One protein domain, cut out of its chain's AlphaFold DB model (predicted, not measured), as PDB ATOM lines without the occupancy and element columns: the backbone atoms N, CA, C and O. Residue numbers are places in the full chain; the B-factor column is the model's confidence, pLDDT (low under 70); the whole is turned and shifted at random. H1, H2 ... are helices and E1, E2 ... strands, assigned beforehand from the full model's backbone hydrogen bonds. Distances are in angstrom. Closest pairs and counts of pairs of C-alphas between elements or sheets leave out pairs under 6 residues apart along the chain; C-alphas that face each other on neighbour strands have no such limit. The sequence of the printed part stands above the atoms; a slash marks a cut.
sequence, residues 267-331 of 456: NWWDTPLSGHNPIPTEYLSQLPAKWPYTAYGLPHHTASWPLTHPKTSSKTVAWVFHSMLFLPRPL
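Overview. This is residues 267 to 331 of the 456 residues of an uncharacterized protein of Ampelomyces quisqualis (UniProt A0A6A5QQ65). One long hairpin of two strands, E1 and E2, runs lengthwise, with the short helix H1 near E1 and long loops before and after H1. The 65 printed residues hold H1, E1 and E2 in that order; the two-stranded sheet is antiparallel. The class is mixed, with under half of the residues in named elements. The whole is loose, with a radius of gyration of the C-alphas of 13.7 A, and elongated, 38 by 22 by 18 A.

Along the chain. H1 is residues 281 to 286, from C-alpha 281 at (280.993, 281.856, 181.480). E1, residues 302 to 309, is 22.7 A long. E2, residues 312 to 323, is 27.7 A long, bends by 69 degrees at residue 315 and ends with C-alpha 323 at (275.949, 263.013, 183.744).

Arrangement. The closest C-alphas of H1 and E1, Tyr 283 and Leu 307, are 6.3 A apart. H1 and E2 are apart. In H1, 0 of 2 O i to N i+4 pairs but 3 of 3 O i to N i+3 pairs are within hydrogen-bond range. E1 and E2 form a hairpin, antiparallel at 155 degrees; N 305 and O 320 are 2.9 A apart, within hydrogen-bond range.

Size, cuts and confidence. The farthest C-alphas, Pro 272 and Arg 329, are 38.6 A apart. The printed part has no cut. The link H1 to E1 is long. Mean pLDDT of the printed part is 72.2; residues 293 to 300 and 324 to 331 are among those under 70.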
ATOM      1  N   ASN A 267     276.455 295.061 178.252       67.06
ATOM      2  CA  ASN A 267     276.480 294.060 179.307       67.06
ATOM      3  C   ASN A 267     276.945 292.716 178.722       67.06
ATOM      4  O   ASN A 267     276.689 292.441 177.550       67.06
ATOM      5  N   TRP A 268     277.593 291.852 179.506       71.62
ATOM      6  CA  TRP A 268     278.107 290.568 178.996       71.62
ATOM      7  C   TRP A 268     277.014 289.718 178.319       71.62
ATOM      8  O   TRP A 268     277.283 289.031 177.333       71.62
ATOM      9  N   TRP A 269     275.764 289.836 178.783       76.69
ATOM     10  CA  TRP A 269     274.601 289.162 178.202       76.69
ATOM     11  C   TRP A 269     274.102 289.772 176.888       76.69
ATOM     12  O   TRP A 269     273.387 289.107 176.148       76.69
ATOM     13  N   ASP A 270     274.489 291.009 176.570       74.56
ATOM     14  CA  ASP A 270     274.185 291.649 175.289       74.56
ATOM     15  C   ASP A 270     275.141 291.142 174.175       74.56
ATOM     16  O   ASP A 270     275.043 291.580 173.026       74.56
ATOM     17  N   THR A 271     276.068 290.218 174.478       69.06
ATOM     18  CA  THR A 271     276.900 289.530 173.477       69.06
ATOM     19  C   THR A 271     276.022 288.605 172.623       69.06
ATOM     20  O   THR A 271     275.361 287.720 173.173       69.06
ATOM     21  N   PRO A 272     276.001 288.754 171.286       71.69
ATOM     22  CA  PRO A 272     275.188 287.903 170.429       71.69
ATOM     23  C   PRO A 272     275.655 286.444 170.507       71.69
ATOM     24  O   PRO A 272     276.770 286.099 170.108       71.69
ATOM     25  N   LEU A 273     274.769 285.583 171.005       71.31
ATOM     26  CA  LEU A 273     274.952 284.136 171.010       71.31
ATOM     27  C   LEU A 273     274.709 283.613 169.592       71.31
ATOM     28  O   LEU A 273     273.572 283.559 169.125       71.31
ATOM     29  N   SER A 274     275.782 283.257 168.894       73.19
ATOM     30  CA  SER A 274     275.721 282.504 167.641       73.19
ATOM     31  C   SER A 274     276.115 281.050 167.920       73.19
ATOM     32  O   SER A 274     276.870 280.790 168.854       73.19
ATOM     33  N   GLY A 275     275.635 280.095 167.117       62.22
ATOM     34  CA  GLY A 275     275.888 278.658 167.333       62.22
ATOM     35  C   GLY A 275     277.366 278.229 167.291       62.22
ATOM     36  O   GLY A 275     277.667 277.077 167.584       62.22
ATOM     37  N   HIS A 276     278.283 279.134 166.936       65.62
ATOM     38  CA  HIS A 276     279.727 278.887 166.884       65.62
ATOM     39  C   HIS A 276     280.528 279.690 167.913       65.62
ATOM     40  O   HIS A 276     281.723 279.447 168.070       65.62
ATOM     41  N   ASN A 277     279.896 280.629 168.621       63.28
ATOM     42  CA  ASN A 277     280.570 281.407 169.649       63.28
ATOM     43  C   ASN A 277     280.468 280.694 171.005       63.28
ATOM     44  O   ASN A 277     279.411 280.146 171.329       63.28
ATOM     45  N   PRO A 278     281.536 280.710 171.821       69.81
ATOM     46  CA  PRO A 278     281.465 280.193 173.177       69.81
ATOM     47  C   PRO A 278     280.428 280.983 173.979       69.81
ATOM     48  O   PRO A 278     280.316 282.206 173.855       69.81
ATOM     49  N   ILE A 279     279.669 280.275 174.810       72.19
ATOM     50  CA  ILE A 279     278.741 280.910 175.744       72.19
ATOM     51  C   ILE A 279     279.570 281.638 176.812       72.19
ATOM     52  O   ILE A 279     280.494 281.024 177.355       72.19
ATOM     53  N   PRO A 280     279.250 282.906 177.135       77.75
ATOM     54  CA  PRO A 280     279.881 283.615 178.244       77.75
ATOM     55  C   PRO A 280     279.792 282.804 179.543       77.75
ATOM     56  O   PRO A 280     278.722 282.300 179.901       77.75
ATOM     57  N   THR A 281     280.910 282.660 180.250       75.62
ATOM     58  CA  THR A 281     280.993 281.856 181.480       75.62
ATOM     59  C   THR A 281     280.139 282.433 182.602       75.62
ATOM     60  O   THR A 281     279.704 281.694 183.480       75.62
ATOM     61  N   GLU A 282     279.817 283.723 182.539       78.19
ATOM     62  CA  GLU A 282     278.941 284.427 183.469       78.19
ATOM     63  C   GLU A 282     277.539 283.801 183.541       78.19
ATOM     64  O   GLU A 282     276.911 283.845 184.599       78.19
ATOM     65  N   TYR A 283     277.061 283.131 182.482       79.94
ATOM     66  CA  TYR A 283     275.798 282.385 182.540       79.94
ATOM     67  C   TYR A 283     275.826 281.252 183.578       79.94
ATOM     68  O   TYR A 283     274.784 280.930 184.146       79.94
ATOM     69  N   LEU A 284     276.995 280.674 183.881       79.12
ATOM     70  CA  LEU A 284     277.127 279.589 184.858       79.12
ATOM     71  C   LEU A 284     276.840 280.034 186.297       79.12
ATOM     72  O   LEU A 284     276.549 279.184 187.133       79.12
ATOM     73  N   SER A 285     276.837 281.343 186.577       79.00
ATOM     74  CA  SER A 285     276.400 281.887 187.874       79.00
ATOM     75  C   SER A 285     274.936 281.566 188.207       79.00
ATOM     76  O   SER A 285     274.540 281.628 189.365       79.00
ATOM     77  N   GLN A 286     274.129 281.183 187.209       81.31
ATOM     78  CA  GLN A 286     272.737 280.766 187.407       81.31
ATOM     79  C   GLN A 286     272.605 279.354 187.980       81.31
ATOM     80  O   GLN A 286     271.505 278.960 188.371       81.31
ATOM     81  N   LEU A 287     273.688 278.572 187.998       80.88
ATOM     82  CA  LEU A 287     273.683 277.257 188.621       80.88
ATOM     83  C   LEU A 287     273.649 277.417 190.148       80.88
ATOM     84  O   LEU A 287     274.450 278.170 190.704       80.88
ATOM     85  N   PRO A 288     272.778 276.682 190.861       77.75
ATOM     86  CA  PRO A 288     272.816 276.640 192.316       77.75
ATOM     87  C   PRO A 288     274.194 276.204 192.818       77.75
ATOM     88  O   PRO A 288     274.802 275.300 192.245       77.75
ATOM     89  N   ALA A 289     274.644 276.755 193.948       66.50
ATOM     90  CA  ALA A 289     275.967 276.471 194.517       66.50
ATOM     91  C   ALA A 289     276.260 274.971 194.731       66.50
ATOM     92  O   ALA A 289     277.414 274.558 194.687       66.50
ATOM     93  N   LYS A 290     275.220 274.155 194.953       67.62
ATOM     94  CA  LYS A 290     275.328 272.702 195.163       67.62
ATOM     95  C   LYS A 290     274.908 271.871 193.947       67.62
ATOM     96  O   LYS A 290     274.834 270.657 194.051       67.62
ATOM     97  N   TRP A 291     274.619 272.475 192.794       74.81
ATOM     98  CA  TRP A 291     274.232 271.730 191.593       74.81
ATOM     99  C   TRP A 291     275.349 270.759 191.148       74.81
ATOM    100  O   TRP A 291     276.519 271.132 191.200       74.81
ATOM    101  N   PRO A 292     275.039 269.525 190.701       70.75
ATOM    102  CA  PRO A 292     273.709 268.926 190.525       70.75
ATOM    103  C   PRO A 292     273.105 268.322 191.807       70.75
ATOM    104  O   PRO A 292     271.986 267.811 191.795       70.75
ATOM    105  N   TYR A 293     273.827 268.367 192.923       67.94
ATOM    106  CA  TYR A 293     273.439 267.779 194.199       67.94
ATOM    107  C   TYR A 293     272.440 268.668 194.949       67.94
ATOM    108  O   TYR A 293     272.784 269.577 195.704       67.94
ATOM    109  N   THR A 294     271.153 268.390 194.769       60.19
ATOM    110  CA  THR A 294     270.125 269.003 195.616       60.19
ATOM    111  C   THR A 294     270.022 268.268 196.956       60.19
ATOM    112  O   THR A 294     270.441 267.113 197.089       60.19
ATOM    113  N   ALA A 295     269.409 268.908 197.956       49.25
ATOM    114  CA  ALA A 295     269.115 268.275 199.243       49.25
ATOM    115  C   ALA A 295     268.275 266.989 199.110       49.25
ATOM    116  O   ALA A 295     268.300 266.166 200.014       49.25
ATOM    117  N   TYR A 296     267.582 266.790 197.985       50.94
ATOM    118  CA  TYR A 296     266.682 265.660 197.745       50.94
ATOM    119  C   TYR A 296     267.252 264.619 196.770       50.94
ATOM    120  O   TYR A 296     266.573 263.647 196.444       50.94
ATOM    121  N   GLY A 297     268.496 264.800 196.314       54.28
ATOM    122  CA  GLY A 297     269.038 264.025 195.203       54.28
ATOM    123  C   GLY A 297     268.355 264.373 193.876       54.28
ATOM    124  O   GLY A 297     267.565 265.312 193.775       54.28
ATOM    125  N   LEU A 298     268.688 263.633 192.826       59.06
ATOM    126  CA  LEU A 298     268.085 263.771 191.506       59.06
ATOM    127  C   LEU A 298     267.519 262.414 191.089       59.06
ATOM    128  O   LEU A 298     268.197 261.401 191.260       59.06
ATOM    129  N   PRO A 299     266.302 262.379 190.521       57.38
ATOM    130  CA  PRO A 299     265.651 261.133 190.120       57.38
ATOM    131  C   PRO A 299     266.293 260.477 188.886       57.38
ATOM    132  O   PRO A 299     265.947 259.351 188.537       57.38
ATOM    133  N   HIS A 300     267.217 261.166 188.210       64.06
ATOM    134  CA  HIS A 300     267.822 260.727 186.958       64.06
ATOM    135  C   HIS A 300     269.348 260.794 187.018       64.06
ATOM    136  O   HIS A 300     269.920 261.609 187.737       64.06
ATOM    137  N   HIS A 301     270.001 259.965 186.199       70.50
ATOM    138  CA  HIS A 301     271.456 259.961 186.013       70.50
ATOM    139  C   HIS A 301     271.988 261.225 185.332       70.50
ATOM    140  O   HIS A 301     273.194 261.423 185.290       70.50
ATOM    141  N   THR A 302     271.115 262.098 184.833       75.00
ATOM    142  CA  THR A 302     271.510 263.354 184.199       75.00
ATOM    143  C   THR A 302     270.779 264.502 184.867       75.00
ATOM    144  O   THR A 302     269.550 264.554 184.865       75.00
ATOM    145  N   ALA A 303     271.545 265.429 185.429       79.38
ATOM    146  CA  ALA A 303     271.043 266.714 185.876       79.38
ATOM    147  C   ALA A 303     271.003 267.669 184.690       79.38
ATOM    148  O   ALA A 303     271.963 267.715 183.916       79.38
ATOM    149  N   SER A 304     269.939 268.452 184.566       84.38
ATOM    150  CA  SER A 304     269.885 269.547 183.605       84.38
ATOM    151  C   SER A 304     269.536 270.859 184.293       84.38
ATOM    152  O   SER A 304     268.831 270.881 185.305       84.38
ATOM    153  N   TRP A 305     270.066 271.959 183.767       85.75
ATOM    154  CA  TRP A 305     269.718 273.303 184.211       85.75
ATOM    155  C   TRP A 305     269.616 274.246 183.011       85.75
ATOM    156  O   TRP A 305     270.572 274.323 182.227       85.75
ATOM    157  N   PRO A 306     268.487 274.952 182.834       89.38
ATOM    158  CA  PRO A 306     268.369 275.952 181.788       89.38
ATOM    159  C   PRO A 306     269.123 277.219 182.201       89.38
ATOM    160  O   PRO A 306     268.864 277.803 183.250       89.38
ATOM    161  N   LEU A 307     270.039 277.669 181.352       85.44
ATOM    162  CA  LEU A 307     270.630 278.997 181.440       85.44
ATOM    163  C   LEU A 307     269.692 279.959 180.719       85.44
ATOM    164  O   LEU A 307     269.359 279.748 179.553       85.44
ATOM    165  N   THR A 308     269.247 281.005 181.403       89.12
ATOM    166  CA  THR A 308     268.269 281.974 180.895       89.12
ATOM    167  C   THR A 308     268.905 283.335 180.667       89.12
ATOM    168  O   THR A 308     269.890 283.699 181.303       89.12
ATOM    169  N   HIS A 309     268.373 284.104 179.726       85.19
ATOM    170  CA  HIS A 309     268.869 285.448 179.470       85.19
ATOM    171  C   HIS A 309     268.549 286.381 180.664       85.19
ATOM    172  O   HIS A 309     267.382 286.466 181.047       85.19
ATOM    173  N   PRO A 310     269.511 287.143 181.229       79.12
ATOM    174  CA  PRO A 310     269.294 287.928 182.455       79.12
ATOM    175  C   PRO A 310     268.168 288.966 182.369       79.12
ATOM    176  O   PRO A 310     267.466 289.201 183.345       79.12
ATOM    177  N   LYS A 311     267.959 289.580 181.195       82.50
ATOM    178  CA  LYS A 311     266.861 290.548 180.976       82.50
ATOM    179  C   LYS A 311     265.510 289.891 180.677       82.50
ATOM    180  O   LYS A 311     264.481 290.557 180.722       82.50
ATOM    181  N   THR A 312     265.509 288.617 180.302       81.19
ATOM    182  CA  THR A 312     264.328 287.903 179.809       81.19
ATOM    183  C   THR A 312     264.386 286.465 180.305       81.19
ATOM    184  O   THR A 312     264.769 285.555 179.573       81.19
ATOM    185  N   SER A 313     263.971 286.262 181.558       75.12
ATOM    186  CA  SER A 313     263.949 284.948 182.223       75.12
ATOM    187  C   SER A 313     263.158 283.879 181.457       75.12
ATOM    188  O   SER A 313     263.378 282.688 181.648       75.12
ATOM    189  N   SER A 314     262.270 284.286 180.545       76.31
ATOM    190  CA  SER A 314     261.525 283.400 179.647       76.31
ATOM    191  C   SER A 314     262.342 282.837 178.476       76.31
ATOM    192  O   SER A 314     261.869 281.924 177.801       76.31
ATOM    193  N   LYS A 315     263.545 283.359 178.199       83.19
ATOM    194  CA  LYS A 315     264.391 282.917 177.083       83.19
ATOM    195  C   LYS A 315     265.551 282.066 177.589       83.19
ATOM    196  O   LYS A 315     266.543 282.596 178.090       83.19
ATOM    197  N   THR A 316     265.461 280.757 177.381       87.19
ATOM    198  CA  THR A 316     266.584 279.836 177.587       87.19
ATOM    199  C   THR A 316     267.631 280.053 176.501       87.19
ATOM    200  O   THR A 316     267.335 279.952 175.311       87.19
ATOM    201  N   VAL A 317     268.858 280.365 176.905       85.19
ATOM    202  CA  VAL A 317     269.994 280.546 176.000       85.19
ATOM    203  C   VAL A 317     270.752 279.245 175.759       85.19
ATOM    204  O   VAL A 317     271.267 279.031 174.665       85.19
ATOM    205  N   ALA A 318     270.805 278.372 176.763       85.19
ATOM    206  CA  ALA A 318     271.495 277.095 176.698       85.19
ATOM    207  C   ALA A 318     271.029 276.163 177.812       85.19
ATOM    208  O   ALA A 318     270.429 276.597 178.795       85.19
ATOM    209  N   TRP A 319     271.354 274.884 177.666       85.38
ATOM    210  CA  TRP A 319     271.171 273.881 178.703       85.38
ATOM    211  C   TRP A 319     272.525 273.373 179.176       85.38
ATOM    212  O   TRP A 319     273.382 273.022 178.365       85.38
ATOM    213  N   VAL A 320     272.700 273.318 180.493       84.56
ATOM    214  CA  VAL A 320     273.817 272.609 181.117       84.56
ATOM    215  C   VAL A 320     273.335 271.217 181.465       84.56
ATOM    216  O   VAL A 320     272.315 271.072 182.138       84.56
ATOM    217  N   PHE A 321     274.078 270.202 181.032       81.62
ATOM    218  CA  PHE A 321     273.845 268.811 181.400       81.62
ATOM    219  C   PHE A 321     275.035 268.279 182.193       81.62
ATOM    220  O   PHE A 321     276.185 268.520 181.825       81.62
ATOM    221  N   HIS A 322     274.767 267.530 183.258       79.50
ATOM    222  CA  HIS A 322     275.793 266.805 183.999       79.50
ATOM    223  C   HIS A 322     275.366 265.358 184.189       79.50
ATOM    224  O   HIS A 322     274.363 265.072 184.845       79.50
ATOM    225  N   SER A 323     276.134 264.451 183.586       74.00
ATOM    226  CA  SER A 323     275.949 263.013 183.744       74.00
ATOM    227  C   SER A 323     276.595 262.564 185.047       74.00
ATOM    228  O   SER A 323     277.786 262.767 185.267       74.00
ATOM    229  N   MET A 324     275.815 261.917 185.896       67.81
ATOM    230  CA  MET A 324     276.229 261.382 187.179       67.81
ATOM    231  C   MET A 324     276.330 259.865 187.069       67.81
ATOM    232  O   MET A 324     275.378 259.182 186.695       67.81
ATOM    233  N   LEU A 325     277.491 259.326 187.441       55.28
ATOM    234  CA  LEU A 325     277.721 257.877 187.470       55.28
ATOM    235  C   LEU A 325     276.859 257.165 188.527       55.28
ATOM    236  O   LEU A 325     276.626 255.965 188.430       55.28
ATOM    237  N   PHE A 326     276.357 257.904 189.519       58.94
ATOM    238  CA  PHE A 326     275.516 257.395 190.597       58.94
ATOM    239  C   PHE A 326     274.369 258.372 190.857       58.94
ATOM    240  O   PHE A 326     274.576 259.582 190.785       58.94
ATOM    241  N   LEU A 327     273.171 257.859 191.171       55.09
ATOM    242  CA  LEU A 327     272.065 258.703 191.635       55.09
ATOM    243  C   LEU A 327     272.544 259.455 192.887       55.09
ATOM    244  O   LEU A 327     272.937 258.797 193.860       55.09
ATOM    245  N   PRO A 328     272.585 260.800 192.866       49.72
ATOM    246  CA  PRO A 328     273.127 261.557 193.979       49.72
ATOM    247  C   PRO A 328     272.246 261.299 195.198       49.72
ATOM    248  O   PRO A 328     271.040 261.553 195.177       49.72
ATOM    249  N   ARG A 329     272.844 260.741 196.252       55.19
ATOM    250  CA  ARG A 329     272.163 260.597 197.539       55.19
ATOM    251  C   ARG A 329     271.916 262.003 198.111       55.19
ATOM    252  O   ARG A 329     272.751 262.881 197.889       55.19
ATOM    253  N   PRO A 330     270.806 262.228 198.833       53.22
ATOM    254  CA  PRO A 330     270.570 263.467 199.570       53.22
ATOM    255  C   PRO A 330     271.817 263.888 200.359       53.22
ATOM    256  O   PRO A 330     272.298 263.119 201.189       53.22
ATOM    257  N   LEU A 331     272.323 265.106 200.133       50.19
ATOM    258  CA  LEU A 331     273.431 265.676 200.924       50.19
ATOM    259  C   LEU A 331     273.047 265.893 202.400       50.19
ATOM    260  O   LEU A 331     273.899 266.170 203.240       50.19
TER     261      LEU A 331